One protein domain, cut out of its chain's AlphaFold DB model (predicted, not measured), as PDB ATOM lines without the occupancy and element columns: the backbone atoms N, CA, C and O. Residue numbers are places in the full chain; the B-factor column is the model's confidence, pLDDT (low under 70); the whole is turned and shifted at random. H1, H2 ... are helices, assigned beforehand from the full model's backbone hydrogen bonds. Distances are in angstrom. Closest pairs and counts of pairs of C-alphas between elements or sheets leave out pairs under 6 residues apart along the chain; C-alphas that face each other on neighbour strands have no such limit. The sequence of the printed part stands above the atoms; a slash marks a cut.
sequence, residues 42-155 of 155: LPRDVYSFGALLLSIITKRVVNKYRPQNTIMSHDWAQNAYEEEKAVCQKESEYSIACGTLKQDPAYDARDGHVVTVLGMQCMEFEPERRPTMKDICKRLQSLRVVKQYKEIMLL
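Overview. This is residues 42 to 155 of the 155 residues of the protein "Protein kinase APK1B, chloroplastic-like protein" of Corchorus capsularis (UniProt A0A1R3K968). Helix H4 is the core, with H1, H2 and H5 packed round it, running opposite to it; H6 turns off beyond H5, and residues 64 to 69 stick out. The printed part has 114 residues with six named helices, H1 to H6 in order, and no named strand: all helix. It is compact, radius of gyration of the C-alphas 14.5 A, spanning 46 by 34 by 28 A.

Arrangement. H1, residues 42 to 58, touches the hub H4, residues 109 to 122, at C-alphas Gly 50 and Gly 119, the closest, 4.0 A apart. H2, residues 74 to 87, touches H4; closest C-alphas His 74 and Met 120, 5.9 A. H4 and H5, residues 133 to 142, form a hairpin; closest C-alphas Leu 118 and Ile 136, 7.4 A. H3, residues 99 to 102, is near H1. H6, residues 144 to 153, is about perpendicular to H5, 74 degrees. Except in H3, too short, every O i to N i+4 pair is within hydrogen-bond range.

Along the chain. H1, 24.3 A long, begins at C-alpha 42 (302.089, 255.479, 229.992); H6, 14.4 A, ends at C-alpha 153 (316.469, 241.819, 255.061).

Size, cuts and confidence. There is no cut in the printed part. Links H1 to H2 and H2 to H3 are long. Residues 42, 64, 66 to 69 and 151 to 155 have pLDDT under 70.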
ATOM      1  N   LEU A  42     300.773 255.611 229.354       58.72
ATOM      2  CA  LEU A  42     302.089 255.479 229.992       58.72
ATOM      3  C   LEU A  42     302.725 256.840 230.337       58.72
ATOM      4  O   LEU A  42     303.168 257.006 231.476       58.72
ATOM      5  N   PRO A  43     302.724 257.856 229.447       71.88
ATOM      6  CA  PRO A  43     303.188 259.188 229.828       71.88
ATOM      7  C   PRO A  43     302.368 259.826 230.957       71.88
ATOM      8  O   PRO A  43     302.923 260.574 231.765       71.88
ATOM      9  N   ARG A  44     301.058 259.556 231.023       81.38
ATOM     10  CA  ARG A  44     300.156 260.089 232.057       81.38
ATOM     11  C   ARG A  44     300.358 259.398 233.406       81.38
ATOM     12  O   ARG A  44     300.310 260.070 234.438       81.38
ATOM     13  N   ASP A  45     300.639 258.100 233.401       87.75
ATOM     14  CA  ASP A  45     300.968 257.326 234.596       87.75
ATOM     15  C   ASP A  45     302.291 257.797 235.192       87.75
ATOM     16  O   ASP A  45     302.376 258.005 236.400       87.75
ATOM     17  N   VAL A  46     303.296 258.062 234.349       92.56
ATOM     18  CA  VAL A  46     304.573 258.640 234.793       92.56
ATOM     19  C   VAL A  46     304.357 260.013 235.433       92.56
ATOM     20  O   VAL A  46     304.841 260.247 236.540       92.56
ATOM     21  N   TYR A  47     303.565 260.888 234.804       92.06
ATOM     22  CA  TYR A  47     303.227 262.193 235.381       92.06
ATOM     23  C   TYR A  47     302.540 262.054 236.744       92.06
ATOM     24  O   TYR A  47     302.960 262.651 237.738       92.06
ATOM     25  N   SER A  48     301.507 261.215 236.808       90.94
ATOM     26  CA  SER A  48     300.732 260.959 238.026       90.94
ATOM     27  C   SER A  48     301.603 260.369 239.134       90.94
ATOM     28  O   SER A  48     301.475 260.744 240.301       90.94
ATOM     29  N   PHE A  49     302.537 259.489 238.771       94.31
ATOM     30  CA  PHE A  49     303.523 258.932 239.682       94.31
ATOM     31  C   PHE A  49     304.461 260.009 240.234       94.31
ATOM     32  O   PHE A  49     304.710 260.027 241.438       94.31
ATOM     33  N   GLY A  50     304.941 260.934 239.399       95.25
ATOM     34  CA  GLY A  50     305.743 262.075 239.849       95.25
ATOM     35  C   GLY A  50     304.995 262.940 240.862       95.25
ATOM     36  O   GLY A  50     305.500 263.185 241.960       95.25
ATOM     37  N   ALA A  51     303.746 263.299 240.554       92.50
ATOM     38  CA  ALA A  51     302.900 264.076 241.456       92.50
ATOM     39  C   ALA A  51     302.667 263.351 242.792       92.50
ATOM     40  O   ALA A  51     302.734 263.968 243.862       92.50
ATOM     41  N   LEU A  52     302.442 262.035 242.757       93.56
ATOM     42  CA  LEU A  52     302.313 261.204 243.952       93.56
ATOM     43  C   LEU A  52     303.616 261.167 244.762       93.56
ATOM     44  O   LEU A  52     303.586 261.357 245.979       93.56
ATOM     45  N   LEU A  53     304.756 260.960 244.103       95.25
ATOM     46  CA  LEU A  53     306.072 260.885 244.733       95.25
ATOM     47  C   LEU A  53     306.402 262.181 245.485       95.25
ATOM     48  O   LEU A  53     306.772 262.141 246.661       95.25
ATOM     49  N   LEU A  54     306.184 263.334 244.843       95.19
ATOM     50  CA  LEU A  54     306.378 264.640 245.469       95.19
ATOM     51  C   LEU A  54     305.364 264.902 246.592       95.19
ATOM     52  O   LEU A  54     305.723 265.432 247.647       95.19
ATOM     53  N   SER A  55     304.110 264.476 246.427       93.00
ATOM     54  CA  SER A  55     303.083 264.574 247.477       93.00
ATOM     55  C   SER A  55     303.469 263.785 248.734       93.00
ATOM     56  O   SER A  55     303.253 264.253 249.853       93.00
ATOM     57  N   ILE A  56     304.109 262.622 248.573       92.94
ATOM     58  CA  ILE A  56     304.590 261.796 249.688       92.94
ATOM     59  C   ILE A  56     305.719 262.502 250.449       92.94
ATOM     60  O   ILE A  56     305.615 262.653 251.670       92.94
ATOM     61  N   ILE A  57     306.774 262.971 249.769       94.50
ATOM     62  CA  ILE A  57     307.933 263.577 250.459       94.50
ATOM     63  C   ILE A  57     307.595 264.930 251.096       94.50
ATOM     64  O   ILE A  57     308.095 265.268 252.170       94.50
ATOM     65  N   THR A  58     306.692 265.691 250.477       93.00
ATOM     66  CA  THR A  58     306.190 266.960 251.023       93.00
ATOM     67  C   THR A  58     305.116 266.738 252.094       93.00
ATOM     68  O   THR A  58     304.766 267.665 252.823       93.00
ATOM     69  N   LYS A  59     304.585 265.509 252.218       90.06
ATOM     70  CA  LYS A  59     303.395 265.156 253.013       90.06
ATOM     71  C   LYS A  59     302.183 266.050 252.703       90.06
ATOM     72  O   LYS A  59     301.360 266.311 253.586       90.06
ATOM     73  N   ARG A  60     302.061 266.520 251.460       85.50
ATOM     74  CA  ARG A  60     300.913 267.305 250.987       85.50
ATOM     75  C   ARG A  60     299.866 266.372 250.394       85.50
ATOM     76  O   ARG A  60     300.180 265.364 249.775       85.50
ATOM     77  N   VAL A  61     298.600 266.706 250.614       79.62
ATOM     78  CA  VAL A  61     297.461 265.992 250.029       79.62
ATOM     79  C   VAL A  61     296.710 266.985 249.165       79.62
ATOM     80  O   VAL A  61     296.375 268.072 249.643       79.62
ATOM     81  N   VAL A  62     296.427 266.604 247.921       71.00
ATOM     82  CA  VAL A  62     295.578 267.401 247.035       71.00
ATOM     83  C   VAL A  62     294.194 267.515 247.672       71.00
ATOM     84  O   VAL A  62     293.538 266.520 247.993       71.00
ATOM     85  N   ASN A  63     293.753 268.742 247.912       73.50
ATOM     86  CA  ASN A  63     292.432 269.028 248.436       73.50
ATOM     87  C   ASN A  63     291.438 269.070 247.276       73.50
ATOM     88  O   ASN A  63     291.426 270.023 246.502       73.50
ATOM     89  N   LYS A  64     290.546 268.077 247.213       68.12
ATOM     90  CA  LYS A  64     289.513 267.978 246.172       68.12
ATOM     91  C   LYS A  64     288.564 269.179 246.090       68.12
ATOM     92  O   LYS A  64     288.010 269.433 245.031       68.12
ATOM     93  N   TYR A  65     288.385 269.925 247.182       72.00
ATOM     94  CA  TYR A  65     287.522 271.113 247.222       72.00
ATOM     95  C   TYR A  65     288.257 272.401 246.833       72.00
ATOM     96  O   TYR A  65     287.619 273.422 246.590       72.00
ATOM     97  N   ARG A  66     289.597 272.377 246.813       68.81
ATOM     98  CA  ARG A  66     290.459 273.496 246.397       68.81
ATOM     99  C   ARG A  66     291.676 272.978 245.614       68.81
ATOM    100  O   ARG A  66     292.814 273.194 246.053       68.81
ATOM    101  N   PRO A  67     291.462 272.262 244.495       65.25
ATOM    102  CA  PRO A  67     292.537 271.610 243.755       65.25
ATOM    103  C   PRO A  67     293.566 272.621 243.256       65.25
ATOM    104  O   PRO A  67     294.752 272.414 243.457       65.25
ATOM    105  N   GLN A  68     293.137 273.778 242.759       62.66
ATOM    106  CA  GLN A  68     294.018 274.838 242.262       62.66
ATOM    107  C   GLN A  68     295.053 275.332 243.291       62.66
ATOM    108  O   GLN A  68     296.141 275.742 242.915       62.66
ATOM    109  N   ASN A  69     294.754 275.230 244.592       62.44
ATOM    110  CA  ASN A  69     295.649 275.692 245.662       62.44
ATOM    111  C   ASN A  69     296.515 274.567 246.251       62.44
ATOM    112  O   ASN A  69     297.323 274.801 247.149       62.44
ATOM    113  N   THR A  70     296.278 273.323 245.838       71.38
ATOM    114  CA  THR A  70     296.865 272.135 246.476       71.38
ATOM    115  C   THR A  70     297.371 271.094 245.491       71.38
ATOM    116  O   THR A  70     297.963 270.106 245.924       71.38
ATOM    117  N   ILE A  71     297.146 271.303 244.193       77.88
ATOM    118  CA  ILE A  71     297.653 270.442 243.141       77.88
ATOM    119  C   ILE A  71     299.176 270.499 243.150       77.88
ATOM    120  O   ILE A  71     299.790 271.556 243.298       77.88
ATOM    121  N   MET A  72     299.772 269.323 243.032       85.31
ATOM    122  CA  MET A  72     301.200 269.177 242.840       85.31
ATOM    123  C   MET A  72     301.467 269.411 241.352       85.31
ATOM    124  O   MET A  72     301.248 268.502 240.556       85.31
ATOM    125  N   SER A  73     301.840 270.635 240.973       88.19
ATOM    126  CA  SER A  73     302.274 270.965 239.611       88.19
ATOM    127  C   SER A  73     303.798 270.945 239.508       88.19
ATOM    128  O   SER A  73     304.497 271.046 240.520       88.19
ATOM    129  N   HIS A  74     304.305 270.804 238.280       89.88
ATOM    130  CA  HIS A  74     305.744 270.868 238.010       89.88
ATOM    131  C   HIS A  74     306.298 272.240 238.410       89.88
ATOM    132  O   HIS A  74     307.193 272.292 239.245       89.88
ATOM    133  N   ASP A  75     305.654 273.329 237.973       90.44
ATOM    134  CA  ASP A  75     306.041 274.704 238.320       90.44
ATOM    135  C   ASP A  75     306.152 274.936 239.830       90.44
ATOM    136  O   ASP A  75     307.107 275.543 240.310       90.44
ATOM    137  N   TRP A  76     305.185 274.435 240.610       91.75
ATOM    138  CA  TRP A  76     305.253 274.561 242.064       91.75
ATOM    139  C   TRP A  76     306.476 273.830 242.627       91.75
ATOM    140  O   TRP A  76     307.169 274.366 243.492       91.75
ATOM    141  N   ALA A  77     306.728 272.605 242.157       93.50
ATOM    142  CA  ALA A  77     307.845 271.797 242.628       93.50
ATOM    143  C   ALA A  77     309.194 272.420 242.252       93.50
ATOM    144  O   ALA A  77     310.090 272.456 243.095       93.50
ATOM    145  N   GLN A  78     309.304 272.952 241.033       94.06
ATOM    146  CA  GLN A  78     310.482 273.651 240.537       94.06
ATOM    147  C   GLN A  78     310.782 274.892 241.389       94.06
ATOM    148  O   GLN A  78     311.889 275.015 241.908       94.06
ATOM    149  N   ASN A  79     309.783 275.744 241.633       93.75
ATOM    150  CA  ASN A  79     309.945 276.934 242.472       93.75
ATOM    151  C   ASN A  79     310.366 276.569 243.905       93.75
ATOM    152  O   ASN A  79     311.327 277.122 244.434       93.75
ATOM    153  N   ALA A  80     309.700 275.587 244.524       93.06
ATOM    154  CA  ALA A  80     310.046 275.131 245.872       93.06
ATOM    155  C   ALA A  80     311.465 274.534 245.945       93.06
ATOM    156  O   ALA A  80     312.153 274.653 246.958       93.06
ATOM    157  N   TYR A  81     311.908 273.868 244.877       94.44
ATOM    158  CA  TYR A  81     313.256 273.329 244.775       94.44
ATOM    159  C   TYR A  81     314.311 274.435 244.631       94.44
ATOM    160  O   TYR A  81     315.361 274.360 245.267       94.44
ATOM    161  N   GLU A  82     314.033 275.471 243.839       93.12
ATOM    162  CA  GLU A  82     314.905 276.640 243.679       93.12
ATOM    163  C   GLU A  82     315.036 277.452 244.974       93.12
ATOM    164  O   GLU A  82     316.145 277.846 245.337       93.12
ATOM    165  N   GLU A  83     313.938 277.626 245.715       92.38
ATOM    166  CA  GLU A  83     313.947 278.237 247.049       92.38
ATOM    167  C   GLU A  83     314.850 277.459 248.020       92.38
ATOM    168  O   GLU A  83     315.695 278.047 248.697       92.38
ATOM    169  N   GLU A  84     314.736 276.127 248.058       90.44
ATOM    170  CA  GLU A  84     315.590 275.288 248.908       90.44
ATOM    171  C   GLU A  84     317.063 275.351 248.468       90.44
ATOM    172  O   GLU A  84     317.967 275.432 249.307       90.44
ATOM    173  N   LYS A  85     317.315 275.351 247.151       88.75
ATOM    174  CA  LYS A  85     318.656 275.493 246.569       88.75
ATOM    175  C   LYS A  85     319.315 276.813 246.973       88.75
ATOM    176  O   LYS A  85     320.515 276.825 247.229       88.75
ATOM    177  N   ALA A  86     318.554 277.902 247.064       87.75
ATOM    178  CA  ALA A  86     319.077 279.207 247.466       87.75
ATOM    179  C   ALA A  86     319.547 279.245 248.934       87.75
ATOM    180  O   ALA A  86     320.429 280.031 249.278       87.75
ATOM    181  N   VAL A  87     318.975 278.403 249.800       85.12
ATOM    182  CA  VAL A  87     319.277 278.378 251.243       85.12
ATOM    183  C   VAL A  87     320.308 277.301 251.601       85.12
ATOM    184  O   VAL A  87     321.061 277.448 252.566       85.12
ATOM    185  N   CYS A  88     320.372 276.210 250.839       78.12
ATOM    186  CA  CYS A  88     321.253 275.086 251.128       78.12
ATOM    187  C   CYS A  88     322.613 275.203 250.411       78.12
ATOM    188  O   CYS A  88     322.705 275.436 249.209       78.12
ATOM    189  N   GLN A  89     323.704 274.962 251.145       75.88
ATOM    190  CA  GLN A  89     325.074 275.082 250.623       75.88
ATOM    191  C   GLN A  89     325.573 273.827 249.880       75.88
ATOM    192  O   GLN A  89     326.629 273.867 249.256       75.88
ATOM    193  N   LYS A  90     324.850 272.699 249.960       85.38
ATOM    194  CA  LYS A  90     325.261 271.416 249.369       85.38
ATOM    195  C   LYS A  90     324.308 270.975 248.266       85.38
ATOM    196  O   LYS A  90     323.223 270.475 248.549       85.38
ATOM    197  N   GLU A  91     324.772 271.061 247.019       76.06
ATOM    198  CA  GLU A  91     323.956 270.754 245.836       76.06
ATOM    199  C   GLU A  91     323.326 269.362 245.824       76.06
ATOM    200  O   GLU A  91     322.185 269.191 245.398       76.06
ATOM    201  N   SER A  92     324.023 268.366 246.364       81.38
ATOM    202  CA  SER A  92     323.550 266.982 246.398       81.38
ATOM    203  C   SER A  92     322.483 266.689 247.461       81.38
ATOM    204  O   SER A  92     322.102 265.530 247.621       81.38
ATOM    205  N   GLU A  93     322.061 267.681 248.248       85.88
ATOM    206  CA  GLU A  93     321.159 267.503 249.399       85.88
ATOM    207  C   GLU A  93     319.879 268.364 249.298       85.88
ATOM    208  O   GLU A  93     319.070 268.383 250.227       85.88
ATOM    209  N   TYR A  94     319.649 269.031 248.158       88.44
ATOM    210  CA  TYR A  94     318.450 269.844 247.911       88.44
ATOM    211  C   TYR A  94     317.199 268.988 247.810       88.44
ATOM    212  O   TYR A  94     317.091 268.157 246.914       88.44
ATOM    213  N   SER A  95     316.229 269.208 248.691       93.31
ATOM    214  CA  SER A  95     315.010 268.408 248.723       93.31
ATOM    215  C   SER A  95     313.829 269.222 249.218       93.31
ATOM    216  O   SER A  95     313.890 269.824 250.294       93.31
ATOM    217  N   ILE A  96     312.712 269.135 248.496       95.00
ATOM    218  CA  ILE A  96     311.435 269.730 248.915       95.00
ATOM    219  C   ILE A  96     310.740 268.910 250.016       95.00
ATOM    220  O   ILE A  96     309.599 269.192 250.388       95.00
ATOM    221  N   ALA A  97     311.392 267.858 250.530       94.62
ATOM    222  CA  ALA A  97     310.875 267.073 251.640       94.62
ATOM    223  C   ALA A  97     310.502 267.975 252.822       94.62
ATOM    224  O   ALA A  97     311.252 268.871 253.215       94.62
ATOM    225  N   CYS A  98     309.341 267.724 253.426       93.62
ATOM    226  CA  CYS A  98     308.890 268.555 254.533       93.62
ATOM    227  C   CYS A  98     309.784 268.374 255.771       93.62
ATOM    228  O   CYS A  98     310.368 267.310 255.986       93.62
ATOM    229  N   GLY A  99     309.849 269.393 256.633       91.00
ATOM    230  CA  GLY A  99     310.752 269.396 257.794       91.00
ATOM    231  C   GLY A  99     310.594 268.176 258.709       91.00
ATOM    232  O   GLY A  99     311.582 267.594 259.144       91.00
ATOM    233  N   THR A 100     309.360 267.706 258.921       92.81
ATOM    234  CA  THR A 100     309.113 266.498 259.734       92.81
ATOM    235  C   THR A 100     309.622 265.203 259.097       92.81
ATOM    236  O   THR A 100     309.793 264.220 259.806       92.81
ATOM    237  N   LEU A 101     309.787 265.151 257.770       92.50
ATOM    238  CA  LEU A 101     310.427 264.019 257.098       92.50
ATOM    239  C   LEU A 101     311.950 264.132 257.196       92.50
ATOM    240  O   LEU A 101     312.596 263.143 257.504       92.50
ATOM    241  N   LYS A 102     312.501 265.343 257.020       92.25
ATOM    242  CA  LYS A 102     313.942 265.619 257.165       92.25
ATOM    243  C   LYS A 102     314.488 265.279 258.562       92.25
ATOM    244  O   LYS A 102     315.663 264.973 258.700       92.25
ATOM    245  N   GLN A 103     313.637 265.325 259.589       92.19
ATOM    246  CA  GLN A 103     313.966 264.950 260.970       92.19
ATOM    247  C   GLN A 103     313.864 263.439 261.255       92.19
ATOM    248  O   GLN A 103     314.222 263.004 262.350       92.19
ATOM    249  N   ASP A 104     313.334 262.632 260.329       91.75
ATOM    250  CA  ASP A 104     313.210 261.188 260.531       91.75
ATOM    251  C   ASP A 104     314.600 260.522 260.439       91.75
ATOM    252  O   ASP A 104     315.306 260.749 259.459       91.75
ATOM    253  N   PRO A 105     315.011 259.671 261.400       88.44
ATOM    254  CA  PRO A 105     316.303 258.981 261.341       88.44
ATOM    255  C   PRO A 105     316.501 258.094 260.106       88.44
ATOM    256  O   PRO A 105     317.633 257.751 259.778       88.44
ATOM    257  N   ALA A 106     315.417 257.680 259.445       87.88
ATOM    258  CA  ALA A 106     315.468 256.905 258.210       87.88
ATOM    259  C   ALA A 106     315.548 257.764 256.946       87.88
ATOM    260  O   ALA A 106     315.582 257.214 255.845       87.88
ATOM    261  N   TYR A 107     315.525 259.089 257.074       91.88
ATOM    262  CA  TYR A 107     315.670 259.996 255.949       91.88
ATOM    263  C   TYR A 107     317.152 260.233 255.640       91.88
ATOM    264  O   TYR A 107     317.911 260.698 256.487       91.88
ATOM    265  N   ASP A 108     317.558 259.960 254.399       94.56
ATOM    266  CA  ASP A 108     318.857 260.371 253.864       94.56
ATOM    267  C   ASP A 108     318.652 261.595 252.958       94.56
ATOM    268  O   ASP A 108     317.854 261.563 252.019       94.56
ATOM    269  N   ALA A 109     319.367 262.690 253.233       93.44
ATOM    270  CA  ALA A 109     319.214 263.944 252.493       93.44
ATOM    271  C   ALA A 109     319.539 263.809 250.996       93.44
ATOM    272  O   ALA A 109     318.884 264.438 250.164       93.44
ATOM    273  N   ARG A 110     320.494 262.940 250.641       94.56
ATOM    274  CA  ARG A 110     320.884 262.688 249.246       94.56
ATOM    275  C   ARG A 110     319.803 261.900 248.522       94.56
ATOM    276  O   ARG A 110     319.506 262.179 247.365       94.56
ATOM    277  N   ASP A 111     319.172 260.954 249.212       95.94
ATOM    278  CA  ASP A 111     318.018 260.241 248.664       95.94
ATOM    279  C   ASP A 111     316.820 261.180 248.491       95.94
ATOM    280  O   ASP A 111     316.146 261.128 247.466       95.94
ATOM    281  N   GLY A 112     316.587 262.090 249.442       95.31
ATOM    282  CA  GLY A 112     315.563 263.127 249.315       95.31
ATOM    283  C   GLY A 112     315.757 264.010 248.081       95.31
ATOM    284  O   GLY A 112     314.790 264.297 247.372       95.31
ATOM    285  N   HIS A 113     317.005 264.375 247.779       95.69
ATOM    286  CA  HIS A 113     317.353 265.086 246.553       95.69
ATOM    287  C   HIS A 113     317.045 264.271 245.297       95.69
ATOM    288  O   HIS A 113     316.316 264.735 244.418       95.69
ATOM    289  N   VAL A 114     317.506 263.017 245.242       96.12
ATOM    290  CA  VAL A 114     317.241 262.121 244.106       96.12
ATOM    291  C   VAL A 114     315.740 261.952 243.863       96.12
ATOM    292  O   VAL A 114     315.303 261.993 242.712       96.12
ATOM    293  N   VAL A 115     314.951 261.778 244.927       97.19
ATOM    294  CA  VAL A 115     313.494 261.610 244.851       97.19
ATOM    295  C   VAL A 115     312.803 262.897 244.397       97.19
ATOM    296  O   VAL A 115     311.885 262.827 243.582       97.19
ATOM    297  N   THR A 116     313.261 264.061 244.864       96.94
ATOM    298  CA  THR A 116     312.736 265.365 244.433       96.94
ATOM    299  C   THR A 116     312.957 265.573 242.935       96.94
ATOM    300  O   THR A 116     312.003 265.797 242.192       96.94
ATOM    301  N   VAL A 117     314.197 265.406 242.467       96.44
ATOM    302  CA  VAL A 117     314.544 265.550 241.045       96.44
ATOM    303  C   VAL A 117     313.809 264.516 240.186       96.44
ATOM    304  O   VAL A 117     313.341 264.835 239.097       96.44
ATOM    305  N   LEU A 118     313.665 263.278 240.672       97.69
ATOM    306  CA  LEU A 118     312.898 262.233 239.988       97.69
ATOM    307  C   LEU A 118     311.432 262.624 239.819       97.69
ATOM    308  O   LEU A 118     310.902 262.492 238.721       97.69
ATOM    309  N   GLY A 119     310.790 263.109 240.882       97.19
ATOM    310  CA  GLY A 119     309.393 263.523 240.829       97.19
ATOM    311  C   GLY A 119     309.162 264.669 239.845       97.19
ATOM    312  O   GLY A 119     308.235 264.577 239.046       97.19
ATOM    313  N   MET A 120     310.041 265.679 239.833       96.56
ATOM    314  CA  MET A 120     309.968 266.780 238.861       96.56
ATOM    315  C   MET A 120     310.137 266.274 237.422       96.56
ATOM    316  O   MET A 120     309.292 266.554 236.582       96.56
ATOM    317  N   GLN A 121     311.135 265.426 237.151       96.69
ATOM    318  CA  GLN A 121     311.350 264.865 235.808       96.69
ATOM    319  C   GLN A 121     310.182 263.997 235.315       96.69
ATOM    320  O   GLN A 121     309.855 263.989 234.132       96.69
ATOM    321  N   CYS A 122     309.523 263.262 236.212       96.31
ATOM    322  CA  CYS A 122     308.299 262.532 235.881       96.31
ATOM    323  C   CYS A 122     307.153 263.467 235.461       96.31
ATOM    324  O   CYS A 122     306.294 263.063 234.682       96.31
ATOM    325  N   MET A 123     307.142 264.701 235.967       94.56
ATOM    326  CA  MET A 123     306.101 265.699 235.731       94.56
ATOM    327  C   MET A 123     306.436 266.690 234.606       94.56
ATOM    328  O   MET A 123     305.709 267.667 234.446       94.56
ATOM    329  N   GLU A 124     307.506 266.465 233.837       91.12
ATOM    330  CA  GLU A 124     307.861 267.318 232.693       91.12
ATOM    331  C   GLU A 124     306.678 267.492 231.739       91.12
ATOM    332  O   GLU A 124     305.906 266.554 231.498       91.12
ATOM    333  N   PHE A 125     306.526 268.698 231.189       85.62
ATOM    334  CA  PHE A 125     305.421 268.994 230.282       85.62
ATOM    335  C   PHE A 125     305.513 268.141 229.013       85.62
ATOM    336  O   PHE A 125     304.534 267.484 228.657       85.62
ATOM    337  N   GLU A 126     306.703 268.066 228.408       84.94
ATOM    338  CA  GLU A 126     306.971 267.203 227.257       84.94
ATOM    339  C   GLU A 126     307.060 265.718 227.674       84.94
ATOM    340  O   GLU A 126     307.961 265.345 228.437       84.94
ATOM    341  N   PRO A 127     306.162 264.840 227.181       83.94
ATOM    342  CA  PRO A 127     306.192 263.403 227.462       83.94
ATOM    343  C   PRO A 127     307.539 262.728 227.190       83.94
ATOM    344  O   PRO A 127     307.923 261.815 227.914       83.94
ATOM    345  N   GLU A 128     308.265 263.183 226.170       85.56
ATOM    346  CA  GLU A 128     309.530 262.609 225.704       85.56
ATOM    347  C   GLU A 128     310.691 262.883 226.667       85.56
ATOM    348  O   GLU A 128     311.693 262.171 226.649       85.56
ATOM    349  N   ARG A 129     310.565 263.911 227.518       87.75
ATOM    350  CA  ARG A 129     311.552 264.237 228.558       87.75
ATOM    351  C   ARG A 129     311.326 263.459 229.850       87.75
ATOM    352  O   ARG A 129     312.201 263.444 230.719       87.75
ATOM    353  N   ARG A 130     310.174 262.796 229.983       93.06
ATOM    354  CA  ARG A 130     309.863 261.979 231.153       93.06
ATOM    355  C   ARG A 130     310.679 260.683 231.124       93.06
ATOM    356  O   ARG A 130     310.861 260.081 230.067       93.06
ATOM    357  N   PRO A 131     311.151 260.199 232.283       94.62
ATOM    358  CA  PRO A 131     311.796 258.896 232.364       94.62
ATOM    359  C   PRO A 131     310.798 257.768 232.078       94.62
ATOM    360  O   PRO A 131     309.603 257.882 232.356       94.62
ATOM    361  N   THR A 132     311.293 256.622 231.610       90.25
ATOM    362  CA  THR A 132     310.458 255.417 231.530       90.25
ATOM    363  C   THR A 132     310.200 254.846 232.928       90.25
ATOM    364  O   THR A 132     311.019 255.006 233.835       90.25
ATOM    365  N   MET A 133     309.125 254.070 233.109       91.19
ATOM    366  CA  MET A 133     308.879 253.344 234.371       91.19
ATOM    367  C   MET A 133     310.067 252.460 234.794       91.19
ATOM    368  O   MET A 133     310.353 252.318 235.982       91.19
ATOM    369  N   LYS A 134     310.817 251.908 233.830       90.25
ATOM    370  CA  LYS A 134     312.046 251.145 234.094       90.25
ATOM    371  C   LYS A 134     313.139 252.026 234.703       90.25
ATOM    372  O   LYS A 134     313.811 251.594 235.642       90.25
ATOM    373  N   ASP A 135     313.316 253.241 234.197       93.00
ATOM    374  CA  ASP A 135     314.311 254.189 234.709       93.00
ATOM    375  C   ASP A 135     313.924 254.719 236.088       93.00
ATOM    376  O   ASP A 135     314.776 254.804 236.974       93.00
ATOM    377  N   ILE A 136     312.631 254.970 236.307       94.44
ATOM    378  CA  ILE A 136     312.068 255.299 237.622       94.44
ATOM    379  C   ILE A 136     312.425 254.199 238.631       94.44
ATOM    380  O   ILE A 136     313.040 254.482 239.661       94.44
ATOM    381  N   CYS A 137     312.124 252.934 238.321       93.62
ATOM    382  CA  CYS A 137     312.447 251.798 239.188       93.62
ATOM    383  C   CYS A 137     313.947 251.699 239.495       93.62
ATOM    384  O   CYS A 137     314.320 251.529 240.657       93.62
ATOM    385  N   LYS A 138     314.819 251.847 238.489       93.12
ATOM    386  CA  LYS A 138     316.277 251.842 238.694       93.12
ATOM    387  C   LYS A 138     316.723 252.952 239.646       93.12
ATOM    388  O   LYS A 138     317.521 252.701 240.547       93.12
ATOM    389  N   ARG A 139     316.194 254.168 239.481       95.94
ATOM    390  CA  ARG A 139     316.521 255.308 240.349       95.94
ATOM    391  C   ARG A 139     316.056 255.076 241.780       95.94
ATOM    392  O   ARG A 139     316.845 255.276 242.699       95.94
ATOM    393  N   LEU A 140     314.849 254.553 241.981       95.12
ATOM    394  CA  LEU A 140     314.351 254.205 243.317       95.12
ATOM    395  C   LEU A 140     315.164 253.080 243.974       95.12
ATOM    396  O   LEU A 140     315.445 253.129 245.166       95.12
ATOM    397  N   GLN A 141     315.610 252.085 243.208       92.56
ATOM    398  CA  GLN A 141     316.498 251.030 243.710       92.56
ATOM    399  C   GLN A 141     317.907 251.535 244.045       92.56
ATOM    400  O   GLN A 141     318.625 250.888 244.810       92.56
ATOM    401  N   SER A 142     318.320 252.663 243.461       93.75
ATOM    402  CA  SER A 142     319.635 253.257 243.696       93.75
ATOM    403  C   SER A 142     319.738 254.011 245.026       93.75
ATOM    404  O   SER A 142     320.862 254.233 245.487       93.75
ATOM    405  N   LEU A 143     318.592 254.338 245.642       94.81
ATOM    406  CA  LEU A 143     318.500 255.054 246.914       94.81
ATOM    407  C   LEU A 143     319.246 254.302 248.020       94.81
ATOM    408  O   LEU A 143     319.124 253.081 248.164       94.81
ATOM    409  N   ARG A 144     320.012 255.041 248.817       94.00
ATOM    410  CA  ARG A 144     320.832 254.517 249.916       94.00
ATOM    411  C   ARG A 144     319.975 253.801 250.945       94.00
ATOM    412  O   ARG A 144     320.317 252.683 251.324       94.00
ATOM    413  N   VAL A 145     318.836 254.383 251.316       91.00
ATOM    414  CA  VAL A 145     317.891 253.770 252.254       91.00
ATOM    415  C   VAL A 145     317.399 252.428 251.718       91.00
ATOM    416  O   VAL A 145     317.405 251.437 252.438       91.00
ATOM    417  N   VAL A 146     317.067 252.340 250.425       89.12
ATOM    418  CA  VAL A 146     316.588 251.094 249.803       89.12
ATOM    419  C   VAL A 146     317.681 250.027 249.784       89.12
ATOM    420  O   VAL A 146     317.396 248.860 250.050       89.12
ATOM    421  N   LYS A 147     318.932 250.406 249.507       88.75
ATOM    422  CA  LYS A 147     320.073 249.479 249.546       88.75
ATOM    423  C   LYS A 147     320.332 248.950 250.957       88.75
ATOM    424  O   LYS A 147     320.407 247.740 251.129       88.75
ATOM    425  N   GLN A 148     320.345 249.826 251.961       82.69
ATOM    426  CA  GLN A 148     320.515 249.440 253.366       82.69
ATOM    427  C   GLN A 148     319.412 248.482 253.837       82.69
ATOM    428  O   GLN A 148     319.687 247.491 254.510       82.69
ATOM    429  N   TYR A 149     318.155 248.720 253.446       77.06
ATOM    430  CA  TYR A 149     317.056 247.810 253.781       77.06
ATOM    431  C   TYR A 149     317.197 246.425 253.141       77.06
ATOM    432  O   TYR A 149     316.812 245.439 253.768       77.06
ATOM    433  N   LYS A 150     317.741 246.325 251.919       72.50
ATOM    434  CA  LYS A 150     318.016 245.024 251.288       72.50
ATOM    435  C   LYS A 150     319.075 244.245 252.059       72.50
ATOM    436  O   LYS A 150     318.891 243.056 252.276       72.50
ATOM    437  N   GLU A 151     320.135 244.910 252.502       65.12
ATOM    438  CA  GLU A 151     321.198 244.287 253.300       65.12
ATOM    439  C   GLU A 151     320.675 243.792 254.656       65.12
ATOM    440  O   GLU A 151     321.018 242.697 255.081       65.12
ATOM    441  N   ILE A 152     319.777 244.546 255.299       62.78
ATOM    442  CA  ILE A 152     319.162 244.165 256.584       62.78
ATOM    443  C   ILE A 152     318.163 243.004 256.444       62.78
ATOM    444  O   ILE A 152     318.004 242.238 257.383       62.78
ATOM    445  N   MET A 153     317.456 242.887 255.314       59.88
ATOM    446  CA  MET A 153     316.469 241.819 255.061       59.88
ATOM    447  C   MET A 153     317.088 240.523 254.512       59.88
ATOM    448  O   MET A 153     316.392 239.515 254.419       59.88
ATOM    449  N   LEU A 154     318.358 240.559 254.099       53.00
ATOM    450  CA  LEU A 154     319.123 239.395 253.636       53.00
ATOM    451  C   LEU A 154     320.028 238.802 254.736       53.00
ATOM    452  O   LEU A 154     320.776 237.865 254.457       53.00
ATOM    453  N   LEU A 155     319.945 239.337 255.958       44.16
ATOM    454  CA  LEU A 155     320.541 238.820 257.196       44.16
ATOM    455  C   LEU A 155     319.446 238.247 258.102       44.16
ATOM    456  O   LEU A 155     319.740 237.255 258.802       44.16
TER     457      LEU A 155